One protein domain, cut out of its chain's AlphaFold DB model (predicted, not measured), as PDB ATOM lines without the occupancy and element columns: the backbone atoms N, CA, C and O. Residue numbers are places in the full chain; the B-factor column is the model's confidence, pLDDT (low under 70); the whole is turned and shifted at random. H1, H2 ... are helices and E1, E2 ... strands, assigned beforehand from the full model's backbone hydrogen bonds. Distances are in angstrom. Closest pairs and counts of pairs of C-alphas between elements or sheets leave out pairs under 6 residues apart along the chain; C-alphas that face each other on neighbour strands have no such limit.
ATOM      1  N   TYR A  14      98.765  84.188 142.039       96.06
ATOM      2  CA  TYR A  14      99.748  83.386 142.760       96.06
ATOM      3  C   TYR A  14     100.835  84.284 143.328       96.06
ATOM      4  O   TYR A  14     101.474  85.021 142.578       96.06
ATOM      5  N   THR A  15     101.062  84.209 144.632       96.56
ATOM      6  CA  THR A  15     102.157  84.915 145.296       96.56
ATOM      7  C   THR A  15     103.344  83.976 145.442       96.56
ATOM      8  O   THR A  15     103.275  82.977 146.156       96.56
ATOM      9  N   ASP A  16     104.440  84.287 144.759       93.94
ATOM     10  CA  ASP A  16     105.673  83.520 144.870       93.94
ATOM     11  C   ASP A  16     106.386  83.835 146.189       93.94
ATOM     12  O   ASP A  16     106.750  84.979 146.448       93.94
ATOM     13  N   ALA A  17     106.601  82.819 147.025       89.44
ATOM     14  CA  ALA A  17     107.228  82.998 148.332       89.44
ATOM     15  C   ALA A  17     108.712  83.394 148.232       89.44
ATOM     16  O   ALA A  17     109.223  84.042 149.141       89.44
ATOM     17  N   GLY A  18     109.398  83.013 147.146       86.75
ATOM     18  CA  GLY A  18     110.815  83.322 146.948       86.75
ATOM     19  C   GLY A  18     111.064  84.787 146.590       86.75
ATOM     20  O   GLY A  18     111.945  85.420 147.166       86.75
ATOM     21  N   SER A  19     110.284  85.334 145.654       89.62
ATOM     22  CA  SER A  19     110.420  86.723 145.182       89.62
ATOM     23  C   SER A  19     109.473  87.722 145.853       89.62
ATOM     24  O   SER A  19     109.685  88.927 145.747       89.62
ATOM     25  N   GLY A  20     108.402  87.258 146.504       91.06
ATOM     26  CA  GLY A  20     107.315  88.101 147.012       91.06
ATOM     27  C   GLY A  20     106.400  88.669 145.917       91.06
ATOM     28  O   GLY A  20     105.434  89.373 146.219       91.06
ATOM     29  N   HIS A  21     106.670  88.380 144.641       93.25
ATOM     30  CA  HIS A  21     105.868  88.878 143.532       93.25
ATOM     31  C   HIS A  21     104.520  88.162 143.445       93.25
ATOM     32  O   HIS A  21     104.419  86.947 143.606       93.25
ATOM     33  N   THR A  22     103.477  88.927 143.122       94.62
ATOM     34  CA  THR A  22     102.157  88.377 142.804       94.62
ATOM     35  C   THR A  22     101.968  88.342 141.295       94.62
ATOM     36  O   THR A  22     102.044  89.363 140.614       94.62
ATOM     37  N   LEU A  23     101.717  87.145 140.781       92.06
ATOM     38  CA  LEU A  23     101.582  86.834 139.367       92.06
ATOM     39  C   LEU A  23     100.150  86.376 139.073       92.06
ATOM     40  O   LEU A  23      99.411  85.955 139.959       92.06
ATOM     41  N   ALA A  24      99.738  86.454 137.814       87.56
ATOM     42  CA  ALA A  24      98.408  86.049 137.364       87.56
ATOM     43  C   ALA A  24      98.511  85.256 136.060       87.56
ATOM     44  O   ALA A  24      99.586  85.179 135.466       87.56
ATOM     45  N   ARG A  25      97.376  84.726 135.585       80.69
ATOM     46  CA  ARG A  25      97.250  84.113 134.251       80.69
ATOM     47  C   ARG A  25      98.326  83.035 134.016       80.69
ATOM     48  O   ARG A  25      98.591  82.224 134.900       80.69
ATOM     49  N   SER A  26      98.889  82.981 132.813       79.25
ATOM     50  CA  SER A  26      99.816  81.943 132.365       79.25
ATOM     51  C   SER A  26     101.132  81.976 133.148       79.25
ATOM     52  O   SER A  26     101.664  80.928 133.505       79.25
ATOM     53  N   GLU A  27     101.609  83.176 133.468       85.06
ATOM     54  CA  GLU A  27     102.854  83.435 134.182       85.06
ATOM     55  C   GLU A  27     102.768  82.907 135.622       85.06
ATOM     56  O   GLU A  27     103.606  82.114 136.052       85.06
ATOM     57  N   GLY A  28     101.695  83.256 136.342       91.50
ATOM     58  CA  GLY A  28     101.459  82.752 137.697       91.50
ATOM     59  C   GLY A  28     101.300  81.234 137.734       91.50
ATOM     60  O   GLY A  28     101.838  80.579 138.623       91.50
ATOM     61  N   LEU A  29     100.623  80.651 136.742       90.88
ATOM     62  CA  LEU A  29     100.472  79.202 136.653       90.88
ATOM     63  C   LEU A  29     101.797  78.482 136.373       90.88
ATOM     64  O   LEU A  29     102.011  77.382 136.885       90.88
ATOM     65  N   GLY A  30     102.692  79.099 135.600       90.25
ATOM     66  CA  GLY A  30     104.052  78.606 135.392       90.25
ATOM     67  C   GLY A  30     104.829  78.516 136.704       90.25
ATOM     68  O   GLY A  30     105.373  77.457 137.021       90.25
ATOM     69  N   VAL A  31     104.814  79.586 137.503       93.88
ATOM     70  CA  VAL A  31     105.526  79.625 138.791       93.88
ATOM     71  C   VAL A  31     104.884  78.700 139.829       93.88
ATOM     72  O   VAL A  31     105.598  77.956 140.494       93.88
ATOM     73  N   ALA A  32     103.552  78.642 139.909       95.31
ATOM     74  CA  ALA A  32     102.851  77.692 140.779       95.31
ATOM     75  C   ALA A  32     103.182  76.227 140.432       95.31
ATOM     76  O   ALA A  32     103.362  75.393 141.319       95.31
ATOM     77  N   SER A  33     103.312  75.909 139.138       94.88
ATOM     78  CA  SER A  33     103.705  74.570 138.677       94.88
ATOM     79  C   SER A  33     105.155  74.237 139.045       94.88
ATOM     80  O   SER A  33     105.435  73.114 139.462       94.88
ATOM     81  N   LEU A  34     106.068  75.209 138.933       94.06
ATOM     82  CA  LEU A  34     107.455  75.053 139.373       94.06
ATOM     83  C   LEU A  34     107.532  74.829 140.887       94.06
ATOM     84  O   LEU A  34     108.227  73.920 141.331       94.06
ATOM     85  N   ALA A  35     106.779  75.599 141.674       95.06
ATOM     86  CA  ALA A  35     106.707  75.428 143.122       95.06
ATOM     87  C   ALA A  35     106.117  74.064 143.516       95.06
ATOM     88  O   ALA A  35     106.623  73.410 144.429       95.06
ATOM     89  N   LEU A  36     105.092  73.583 142.800       96.19
ATOM     90  CA  LEU A  36     104.556  72.232 142.983       96.19
ATOM     91  C   LEU A  36     105.631  71.164 142.737       96.19
ATOM     92  O   LEU A  36     105.777  70.265 143.564       96.19
ATOM     93  N   PHE A  37     106.391  71.266 141.645       95.94
ATOM     94  CA  PHE A  37     107.499  70.350 141.363       95.94
ATOM     95  C   PHE A  37     108.582  70.418 142.451       95.94
ATOM     96  O   PHE A  37     108.929  69.395 143.037       95.94
ATOM     97  N   ALA A  38     109.039  71.624 142.795       95.56
ATOM     98  CA  ALA A  38     110.076  71.851 143.803       95.56
ATOM     99  C   ALA A  38     109.666  71.400 145.216       95.56
ATOM    100  O   ALA A  38     110.525  71.090 146.036       95.56
ATOM    101  N   SER A  39     108.362  71.310 145.504       94.88
ATOM    102  CA  SER A  39     107.855  70.790 146.781       94.88
ATOM    103  C   SER A  39     108.037  69.277 146.967       94.88
ATOM    104  O   SER A  39     107.718  68.755 148.034       94.88
ATOM    105  N   GLY A  40     108.476  68.552 145.933       96.88
ATOM    106  CA  GLY A  40     108.632  67.097 145.959       96.88
ATOM    107  C   GLY A  40     107.335  66.307 145.792       96.88
ATOM    108  O   GLY A  40     107.359  65.085 145.737       96.88
ATOM    109  N   ARG A  41     106.185  66.981 145.657       96.44
ATOM    110  CA  ARG A  41     104.865  66.330 145.541       96.44
ATOM    111  C   ARG A  41     104.678  65.485 144.285       96.44
ATOM    112  O   ARG A  41     103.748  64.686 144.240       96.44
ATOM    113  N   LEU A  42     105.513  65.694 143.268       97.56
ATOM    114  CA  LEU A  42     105.501  64.905 142.038       97.56
ATOM    115  C   LEU A  42     106.454  63.700 142.101       97.56
ATOM    116  O   LEU A  42     106.484  62.922 141.154       97.56
ATOM    117  N   SER A  43     107.176  63.515 143.208       97.19
ATOM    118  CA  SER A  43     108.052  62.370 143.447       97.19
ATOM    119  C   SER A  43     107.404  61.347 144.387       97.19
ATOM    120  O   SER A  43     106.641  61.686 145.293       97.19
ATOM    121  N   ASP A  44     107.717  60.080 144.157       95.19
ATOM    122  CA  ASP A  44     107.432  58.928 145.009       95.19
ATOM    123  C   ASP A  44     108.666  58.485 145.823       95.19
ATOM    124  O   ASP A  44     108.569  57.574 146.638       95.19
ATOM    125  N   ASP A  45     109.819  59.139 145.636       94.00
ATOM    126  CA  ASP A  45     111.062  58.892 146.378       94.00
ATOM    127  C   ASP A  45     111.463  60.149 147.168       94.00
ATOM    128  O   ASP A  45     111.936  61.130 146.584       94.00
ATOM    129  N   PRO A  46     111.311  60.137 148.505       92.19
ATOM    130  CA  PRO A  46     111.693  61.260 149.357       92.19
ATOM    131  C   PRO A  46     113.179  61.631 149.285       92.19
ATOM    132  O   PRO A  46     113.522  62.779 149.564       92.19
ATOM    133  N   ALA A  47     114.063  60.695 148.917       94.94
ATOM    134  CA  ALA A  47     115.487  60.975 148.738       94.94
ATOM    135  C   ALA A  47     115.776  61.692 147.408       94.94
ATOM    136  O   ALA A  47     116.827  62.313 147.256       94.94
ATOM    137  N   GLN A  48     114.840  61.643 146.456       94.56
ATOM    138  CA  GLN A  48     114.922  62.306 145.155       94.56
ATOM    139  C   GLN A  48     113.658  63.142 144.906       94.56
ATOM    140  O   GLN A  48     112.832  62.789 144.064       94.56
ATOM    141  N   PRO A  49     113.470  64.266 145.622       96.19
ATOM    142  CA  PRO A  49     112.230  65.037 145.553       96.19
ATOM    143  C   PRO A  49     112.026  65.727 144.196       96.19
ATOM    144  O   PRO A  49     110.895  65.949 143.780       96.19
ATOM    145  N   LEU A  50     113.099  66.044 143.468       96.25
ATOM    146  CA  LEU A  50     113.046  66.782 142.202       96.25
ATOM    147  C   LEU A  50     112.886  65.851 140.991       96.25
ATOM    148  O   LEU A  50     113.668  65.895 140.043       96.25
ATOM    149  N   ARG A  51     111.864  64.995 141.024       94.06
ATOM    150  CA  ARG A  51     111.476  64.130 139.900       94.06
ATOM    151  C   ARG A  51     109.956  64.073 139.756       94.06
ATOM    152  O   ARG A  51     109.219  64.594 140.590       94.06
ATOM    153  N   CYS A  52     109.500  63.484 138.657       96.75
ATOM    154  CA  CYS A  52     108.087  63.356 138.329       96.75
ATOM    155  C   CYS A  52     107.768  61.889 138.031       96.75
ATOM    156  O   CYS A  52     108.173  61.376 136.986       96.75
ATOM    157  N   ASP A  53     107.069  61.230 138.952       97.88
ATOM    158  CA  ASP A  53     106.775  59.798 138.897       97.88
ATOM    159  C   ASP A  53     105.305  59.531 138.587       97.88
ATOM    160  O   ASP A  53     104.406  60.212 139.095       97.88
ATOM    161  N   ALA A  54     105.043  58.463 137.831       98.00
ATOM    162  CA  ALA A  54     103.684  58.047 137.490       98.00
ATOM    163  C   ALA A  54     102.812  57.832 138.740       98.00
ATOM    164  O   ALA A  54     101.651  58.245 138.781       98.00
ATOM    165  N   ALA A  55     103.370  57.199 139.779       97.25
ATOM    166  CA  ALA A  55     102.655  56.907 141.019       97.25
ATOM    167  C   ALA A  55     102.243  58.186 141.764       97.25
ATOM    168  O   ALA A  55     101.093  58.300 142.193       97.25
ATOM    169  N   ALA A  56     103.145  59.165 141.864       97.75
ATOM    170  CA  ALA A  56     102.872  60.447 142.504       97.75
ATOM    171  C   ALA A  56     101.848  61.275 141.715       97.75
ATOM    172  O   ALA A  56     100.876  61.756 142.297       97.75
ATOM    173  N   LEU A  57     101.991  61.350 140.387       98.12
ATOM    174  CA  LEU A  57     101.040  62.020 139.495       98.12
ATOM    175  C   LEU A  57      99.606  61.496 139.656       98.12
ATOM    176  O   LEU A  57      98.662  62.282 139.752       98.12
ATOM    177  N   ARG A  58      99.434  60.173 139.762       97.62
ATOM    178  CA  ARG A  58      98.121  59.527 139.948       97.62
ATOM    179  C   ARG A  58      97.458  59.851 141.290       97.62
ATOM    180  O   ARG A  58      96.240  59.716 141.400       97.62
ATOM    181  N   ARG A  59      98.224  60.292 142.293       96.94
ATOM    182  CA  ARG A  59      97.701  60.722 143.602       96.94
ATOM    183  C   ARG A  59      97.327  62.202 143.650       96.94
ATOM    184  O   ARG A  59      96.700  62.622 144.619       96.94
ATOM    185  N   ILE A  60      97.685  62.999 142.640       96.88
ATOM    186  CA  ILE A  60      97.347  64.424 142.623       96.88
ATOM    187  C   ILE A  60      95.838  64.600 142.448       96.88
ATOM    188  O   ILE A  60      95.253  64.214 141.435       96.88
ATOM    189  N   ASP A  61      95.206  65.230 143.433       96.31
ATOM    190  CA  ASP A  61      93.805  65.634 143.419       96.31
ATOM    191  C   ASP A  61      93.647  67.162 143.355       96.31
ATOM    192  O   ASP A  61      94.615  67.930 143.433       96.31
ATOM    193  N   ALA A  62      92.406  67.622 143.179       95.94
ATOM    194  CA  ALA A  62      92.115  69.048 143.117       95.94
ATOM    195  C   ALA A  62      92.477  69.764 144.422       95.94
ATOM    196  O   ALA A  62      92.959  70.888 144.369       95.94
ATOM    197  N   ALA A  63      92.336  69.117 145.583       96.94
ATOM    198  CA  ALA A  63      92.710  69.704 146.868       96.94
ATOM    199  C   ALA A  63      94.231  69.926 146.987       96.94
ATOM    200  O   ALA A  63      94.689  70.941 147.516       96.94
ATOM    201  N   THR A  64      95.033  68.995 146.472       95.81
ATOM    202  CA  THR A  64      96.494  69.096 146.413       95.81
ATOM    203  C   THR A  64      96.928  70.237 145.512       95.81
ATOM    204  O   THR A  64      97.774  71.036 145.929       95.81
ATOM    205  N   LEU A  65      96.319  70.351 144.327       96.06
ATOM    206  CA  LEU A  65      96.553  71.484 143.436       96.06
ATOM    207  C   LEU A  65      96.059  72.797 144.037       96.06
ATOM    208  O   LEU A  65      96.790  73.773 143.971       96.06
ATOM    209  N   ALA A  66      94.889  72.825 144.680       96.88
ATOM    210  CA  ALA A  66      94.350  74.025 145.313       96.88
ATOM    211  C   ALA A  66      95.335  74.599 146.331       96.88
ATOM    212  O   ALA A  66      95.656  75.781 146.277       96.88
ATOM    213  N   ARG A  67      95.891  73.744 147.200       96.88
ATOM    214  CA  ARG A  67      96.922  74.153 148.164       96.88
ATOM    215  C   ARG A  67      98.170  74.697 147.471       96.88
ATOM    216  O   ARG A  67      98.674  75.737 147.868       96.88
ATOM    217  N   ALA A  68      98.668  73.997 146.452       95.56
ATOM    218  CA  ALA A  68      99.880  74.412 145.746       95.56
ATOM    219  C   ALA A  68      99.678  75.708 144.941       95.56
ATOM    220  O   ALA A  68     100.599  76.503 144.817       95.56
ATOM    221  N   PHE A  69      98.476  75.928 144.408       96.19
ATOM    222  CA  PHE A  69      98.135  77.048 143.530       96.19
ATOM    223  C   PHE A  69      97.385  78.153 144.292       96.19
ATOM    224  O   PHE A  69      96.827  79.052 143.670       96.19
ATOM    225  N   GLN A  70      97.366  78.095 145.630       96.88
ATOM    226  CA  GLN A  70      96.761  79.102 146.512       96.88
ATOM    227  C   GLN A  70      95.272  79.361 146.220       96.88
ATOM    228  O   GLN A  70      94.775  80.474 146.383       96.88
ATOM    229  N   VAL A  71      94.553  78.335 145.763       96.75
ATOM    230  CA  VAL A  71      93.140  78.434 145.389       96.75
ATOM    231  C   VAL A  71      92.269  78.431 146.639       96.75
ATOM    232  O   VAL A  71      92.387  77.547 147.489       96.75
ATOM    233  N   GLY A  72      91.353  79.391 146.712       95.00
ATOM    234  CA  GLY A  72      90.367  79.520 147.783       95.00
ATOM    235  C   GLY A  72      89.137  80.307 147.321       95.00
ATOM    236  O   GLY A  72      89.089  80.707 146.156       95.00
ATOM    237  N   PRO A  73      88.152  80.547 148.206       92.81
ATOM    238  CA  PRO A  73      86.927  81.279 147.868       92.81
ATOM    239  C   PRO A  73      87.186  82.655 147.235       92.81
ATOM    240  O   PRO A  73      86.552  82.993 146.241       92.81
ATOM    241  N   ASP A  74      88.176  83.388 147.749       93.88
ATOM    242  CA  ASP A  74      88.551  84.727 147.267       93.88
ATOM    243  C   ASP A  74      89.636  84.706 146.173       93.88
ATOM    244  O   ASP A  74      90.043  85.750 145.666       93.88
ATOM    245  N   ASN A  75      90.123  83.518 145.800       95.25
ATOM    246  CA  ASN A  75      91.146  83.330 144.771       95.25
ATOM    247  C   ASN A  75      90.825  82.106 143.886       95.25
ATOM    248  O   ASN A  75      91.567  81.116 143.899       95.25
ATOM    249  N   PRO A  76      89.691  82.110 143.158       91.75
ATOM    250  CA  PRO A  76      89.221  80.933 142.438       91.75
ATOM    251  C   PRO A  76      90.034  80.685 141.166       91.75
ATOM    252  O   PRO A  76      90.196  81.585 140.342       91.75
ATOM    253  N   LEU A  77      90.477  79.440 140.967       89.69
ATOM    254  CA  LEU A  77      91.114  78.983 139.732       89.69
ATOM    255  C   LEU A  77      90.123  78.179 138.891       89.69
ATOM    256  O   LEU A  77      89.665  77.108 139.301       89.69
ATOM    257  N   VAL A  78      89.833  78.659 137.684       85.50
ATOM    258  CA  VAL A  78      88.980  77.931 136.736       85.50
ATOM    259  C   VAL A  78      89.698  76.663 136.241       85.50
ATOM    260  O   VAL A  78      90.909  76.640 136.023       85.50
ATOM    261  N   GLY A  79      88.950  75.564 136.094       86.00
ATOM    262  CA  GLY A  79      89.475  74.308 135.544       86.00
ATOM    263  C   GLY A  79      90.438  73.537 136.460       86.00
ATOM    264  O   GLY A  79      91.224  72.727 135.961       86.00
ATOM    265  N   LEU A  80      90.395  73.761 137.781       90.00
ATOM    266  CA  LEU A  80      91.226  73.055 138.770       90.00
ATOM    267  C   LEU A  80      91.061  71.525 138.701       90.00
ATOM    268  O   LEU A  80      92.049  70.793 138.635       90.00
ATOM    269  N   GLU A  81      89.819  71.040 138.654       91.25
ATOM    270  CA  GLU A  81      89.516  69.605 138.533       91.25
ATOM    271  C   GLU A  81      90.032  69.004 137.222       91.25
ATOM    272  O   GLU A  81      90.560  67.890 137.195       91.25
ATOM    273  N   GLY A  82      89.915  69.758 136.126       89.88
ATOM    274  CA  GLY A  82      90.471  69.375 134.830       89.88
ATOM    275  C   GLY A  82      91.988  69.199 134.902       89.88
ATOM    276  O   GLY A  82      92.503  68.173 134.472       89.88
ATOM    277  N   ARG A  83      92.700  70.140 135.537       90.88
ATOM    278  CA  ARG A  83      94.162  70.073 135.729       90.88
ATOM    279  C   ARG A  83      94.590  68.878 136.570       90.88
ATOM    280  O   ARG A  83      95.517  68.172 136.185       90.88
ATOM    281  N   ALA A  84      93.896  68.615 137.677       94.12
ATOM    282  CA  ALA A  84      94.188  67.448 138.507       94.12
ATOM    283  C   ALA A  84      93.992  66.147 137.713       94.12
ATOM    284  O   ALA A  84      94.819  65.241 137.781       94.12
ATOM    285  N   ARG A  85      92.932  66.075 136.901       94.31
ATOM    286  CA  ARG A  85      92.673  64.936 136.015       94.31
ATOM    287  C   ARG A  85      93.751  64.764 134.947       94.31
ATOM    288  O   ARG A  85      94.184  63.639 134.751       94.31
ATOM    289  N   LEU A  86      94.219  65.841 134.312       93.56
ATOM    290  CA  LEU A  86      95.310  65.778 133.329       93.56
ATOM    291  C   LEU A  86      96.597  65.209 133.943       93.56
ATOM    292  O   LEU A  86      97.235  64.361 133.327       93.56
ATOM    293  N   LEU A  87      96.954  65.611 135.169       96.19
ATOM    294  CA  LEU A  87      98.120  65.052 135.864       96.19
ATOM    295  C   LEU A  87      97.949  63.558 136.159       96.19
ATOM    296  O   LEU A  87      98.873  62.781 135.930       96.19
ATOM    297  N   ARG A  88      96.760  63.130 136.596       97.38
ATOM    298  CA  ARG A  88      96.483  61.700 136.798       97.38
ATOM    299  C   ARG A  88      96.535  60.917 135.487       97.38
ATOM    300  O   ARG A  88      97.178  59.872 135.450       97.38
ATOM    301  N   ASN A  89      95.947  61.453 134.415       95.81
ATOM    302  CA  ASN A  89      95.995  60.840 133.090       95.81
ATOM    303  C   ASN A  89      97.437  60.730 132.569       95.81
ATOM    304  O   ASN A  89      97.765  59.736 131.935       95.81
ATOM    305  N   LEU A  90      98.306  61.710 132.851       97.31
ATOM    306  CA  LEU A  90      99.738  61.621 132.546       97.31
ATOM    307  C   LEU A  90     100.386  60.442 133.278       97.31
ATOM    308  O   LEU A  90     101.078  59.646 132.652       97.31
ATOM    309  N   GLY A  91     100.116  60.280 134.574       97.81
ATOM    310  CA  GLY A  91     100.614  59.124 135.320       97.81
ATOM    311  C   GLY A  91     100.061  57.785 134.805       97.81
ATOM    312  O   GLY A  91     100.789  56.794 134.766       97.81
ATOM    313  N   ASP A  92      98.804  57.739 134.356       97.56
ATOM    314  CA  ASP A  92      98.230  56.545 133.721       97.56
ATOM    315  C   ASP A  92      98.843  56.261 132.339       97.56
ATOM    316  O   ASP A  92      99.124  55.101 132.036       97.56
ATOM    317  N   ALA A  93      99.108  57.293 131.532       96.50
ATOM    318  CA  ALA A  93      99.794  57.170 130.245       96.50
ATOM    319  C   ALA A  93     101.226  56.646 130.424       96.50
ATOM    320  O   ALA A  93     101.642  55.737 129.710       96.50
ATOM    321  N   MET A  94     101.943  57.134 131.442       97.88
ATOM    322  CA  MET A  94     103.268  56.620 131.789       97.88
ATOM    323  C   MET A  94     103.224  55.139 132.175       97.88
ATOM    324  O   MET A  94     104.054  54.353 131.727       97.88
ATOM    325  N   ARG A  95     102.215  54.729 132.955       97.19
ATOM    326  CA  ARG A  95     102.000  53.323 133.333       97.19
ATOM    327  C   ARG A  95     101.680  52.416 132.147       97.19
ATOM    328  O   ARG A  95     102.005  51.234 132.190       97.19
ATOM    329  N   ALA A  96     101.041  52.949 131.112       96.56
ATOM    330  CA  ALA A  96     100.730  52.209 129.895       96.56
ATOM    331  C   ALA A  96     101.936  52.050 128.950       96.56
ATOM    332  O   ALA A  96     101.847  51.271 128.005       96.56
ATOM    333  N   ALA A  97     103.046  52.756 129.197       96.69
ATOM    334  CA  ALA A  97     104.246  52.740 128.361       96.69
ATOM    335  C   ALA A  97     105.533  52.516 129.192       96.69
ATOM    336  O   ALA A  97     106.420  53.376 129.199       96.69
ATOM    337  N   PRO A  98     105.664  51.378 129.904       96.44
ATOM    338  CA  PRO A  98     106.849  51.089 130.715       96.44
ATOM    339  C   PRO A  98     108.137  51.053 129.884       96.44
ATOM    340  O   PRO A  98     109.154  51.537 130.361       96.44
ATOM    341  N   ASP A  99     108.085  50.618 128.622       95.12
ATOM    342  CA  ASP A  99     109.243  50.614 127.708       95.12
ATOM    343  C   ASP A  99     109.832  52.017 127.445       95.12
ATOM    344  O   ASP A  99     110.929  52.150 126.906       95.12
ATOM    345  N   VAL A 100     109.098  53.076 127.805       96.81
ATOM    346  CA  VAL A 100     109.535  54.473 127.682       96.81
ATOM    347  C   VAL A 100     109.859  55.089 129.036       96.81
ATOM    348  O   VAL A 100     110.836  55.821 129.163       96.81
ATOM    349  N   PHE A 101     109.011  54.853 130.038       97.44
ATOM    350  CA  PHE A 101     109.085  55.590 131.298       97.44
ATOM    351  C   PHE A 101     109.752  54.818 132.434       97.44
ATOM    352  O   PHE A 101     110.010  55.422 133.472       97.44
ATOM    353  N   ALA A 102     110.008  53.517 132.288       96.50
ATOM    354  CA  ALA A 102     110.674  52.744 133.326       96.50
ATOM    355  C   ALA A 102     112.144  53.144 133.458       96.50
ATOM    356  O   ALA A 102     112.871  53.260 132.473       96.50
ATOM    357  N   ASP A 103     112.579  53.323 134.702       90.62
ATOM    358  CA  ASP A 103     113.988  53.456 135.031       90.62
ATOM    359  C   ASP A 103     114.703  52.126 134.705       90.62
ATOM    360  O   ASP A 103     114.290  51.086 135.228       90.62
ATOM    361  N   PRO A 104     115.753  52.118 133.863       85.62
ATOM    362  CA  PRO A 104     116.439  50.885 133.472       85.62
ATOM    363  C   PRO A 104     117.005  50.086 134.652       85.62
ATOM    364  O   PRO A 104     117.090  48.861 134.584       85.62
ATOM    365  N   GLU A 105     117.383  50.769 135.736       88.62
ATOM    366  CA  GLU A 105     117.933  50.140 136.939       88.62
ATOM    367  C   GLU A 105     116.841  49.770 137.954       88.62
ATOM    368  O   GLU A 105     117.068  48.942 138.838       88.62
ATOM    369  N   ARG A 106     115.652  50.377 137.837       89.06
ATOM    370  CA  ARG A 106     114.493  50.188 138.728       89.06
ATOM    371  C   ARG A 106     113.191  50.138 137.916       89.06
ATOM    372  O   ARG A 106     112.447  51.121 137.915       89.06
ATOM    373  N   PRO A 107     112.888  49.030 137.214       89.00
ATOM    374  CA  PRO A 107     111.777  48.969 136.258       89.00
ATOM    375  C   PRO A 107     110.386  49.285 136.836       89.00
ATOM    376  O   PRO A 107     109.469  49.660 136.107       89.00
ATOM    377  N   GLU A 108     110.208  49.153 138.150       89.50
ATOM    378  CA  GLU A 108     109.001  49.544 138.880       89.50
ATOM    379  C   GLU A 108     108.829  51.069 139.022       89.50
ATOM    380  O   GLU A 108     107.718  51.559 139.246       89.50
ATOM    381  N   SER A 109     109.916  51.829 138.886       93.94
ATOM    382  CA  SER A 109     109.954  53.284 138.998       93.94
ATOM    383  C   SER A 109     109.743  53.932 137.630       93.94
ATOM    384  O   SER A 109     110.683  54.127 136.864       93.94
ATOM    385  N   LEU A 110     108.503  54.332 137.345       97.69
ATOM    386  CA  LEU A 110     108.150  55.018 136.099       97.69
ATOM    387  C   LEU A 110     108.320  56.539 136.227       97.69
ATOM    388  O   LEU A 110     107.517  57.195 136.901       97.69
ATOM    389  N   ARG A 111     109.328  57.106 135.558       96.56
ATOM    390  CA  ARG A 111     109.728  58.518 135.658       96.56
ATOM    391  C   ARG A 111     109.512  59.248 134.340       96.56
ATOM    392  O   ARG A 111     109.916  58.780 133.281       96.56
ATOM    393  N   LEU A 112     108.954  60.458 134.400       95.50
ATOM    394  CA  LEU A 112     108.747  61.287 133.206       95.50
ATOM    395  C   LEU A 112     110.086  61.651 132.543       95.50
ATOM    396  O   LEU A 112     110.150  61.800 131.327       95.50
ATOM    397  N   GLY A 113     111.154  61.750 133.343       94.44
ATOM    398  CA  GLY A 113     112.513  62.017 132.869       94.44
ATOM    399  C   GLY A 113     113.073  60.943 131.931       94.44
ATOM    400  O   GLY A 113     113.860  61.290 131.061       94.44
ATOM    401  N   CYS A 114     112.611  59.688 132.020       95.81
ATOM    402  CA  CYS A 114     113.047  58.604 131.127       95.81
ATOM    403  C   CYS A 114     112.604  58.813 129.669       95.81
ATOM    404  O   CYS A 114     113.142  58.180 128.766       95.81
TER     405      CYS A 114
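AT A GLANCE: This is residues 14 to 114 of the 310 residues of the protein "DUF1688 family protein" of Burkholderiales bacterium (UniProt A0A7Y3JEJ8). One long helix, H4, runs along most of an elongated helical body, with the short helix H2 packed beside it and H3 crossing near its first residues. H1 meets H3 with residues 32 to 36 and is apart from H4, a small strand-like loop of residues 14 to 24, which includes E1, lies at one end of the body, and H5 and E2 lie at the other. The printed part has 101 residues, with five named helices and two named strands in the order E1, H1, H2, H3, H4, H5, E2; the two strands do not pair with each other, and the class is mostly helix. It is compact, with a radius of gyration of the C-alphas of 14.6 A and spans of 44 by 26 by 20 A.

IN THESE COORDINATES: E1 is residues 22 to 24, with C-alpha 22 at (102.157, 88.377, 142.804). H1 is residues 25 to 38, 20.2 A from first to last C-alpha. H2 is residues 54 to 59, 9.0 A long, and H3 is residues 62 to 68, 9.8 A long. H4, the longest helix, is residues 80 to 96 and measures 24.6 A, from C-alpha 80 at (91.226, 73.055, 138.770) to C-alpha 96 at (100.730, 52.209, 129.895). H5 is residues 98 to 101, 5.1 A long. E2 is residues 106 to 110, 8.4 A long, and ends with C-alpha 110 at (108.150, 55.018, 136.099).

HOW THE PARTS SIT: H4 is the hub, touching three other helices. H2 touches it at a shallow tilt of 31 degrees, opposite ways, and their closest C-alphas, those of Ala 54 and Gly 91, are 3.9 A apart. H3 touches H4 at residues 80 to 84 alone, about perpendicular at 78 degrees, with the closest C-alphas, those of Ala 62 and Glu 81, 5.3 A apart. H5 and H4 touch only at the corner, and only just, with 3 pairs of C-alphas within 8 A; the closest are those of Met 94 and Phe 101, 5.9 A apart. H1 and H3 only just touch, with 3 pairs of C-alphas within 8 A, through residues 32 to 36 of H1 alone; the closest C-alphas, those of Leu 36 and Ala 68, are 5.9 A apart, and the helices are about perpendicular at 87 degrees. The helix packing is only just mostly crossed: of 3 touching pairs given a tilt, 1 is at a shallow tilt. H1 and H4 are apart. E1 and E2 each pair with no named strand, but residues 14 to 15 pair antiparallel with residues 22 to 23 of E1. The closest C-alphas of H5 and E2, those of Phe 101 and Leu 110, are 4.9 A apart. Every O i to N i+4 pair is within hydrogen-bond range in H1, H2, H3 and H4; H5 is too short for such a pair.

THE WHOLE: The two C-alphas farthest apart, those of Asp 74 and Glu 105, are 46.5 A apart. The printed part has no cut. The links from H1 to H2, residues 39 to 53, and from H3 to H4 are long; the other links are tight. The mean pLDDT of the printed part is 94.0, and no printed residue is under 70.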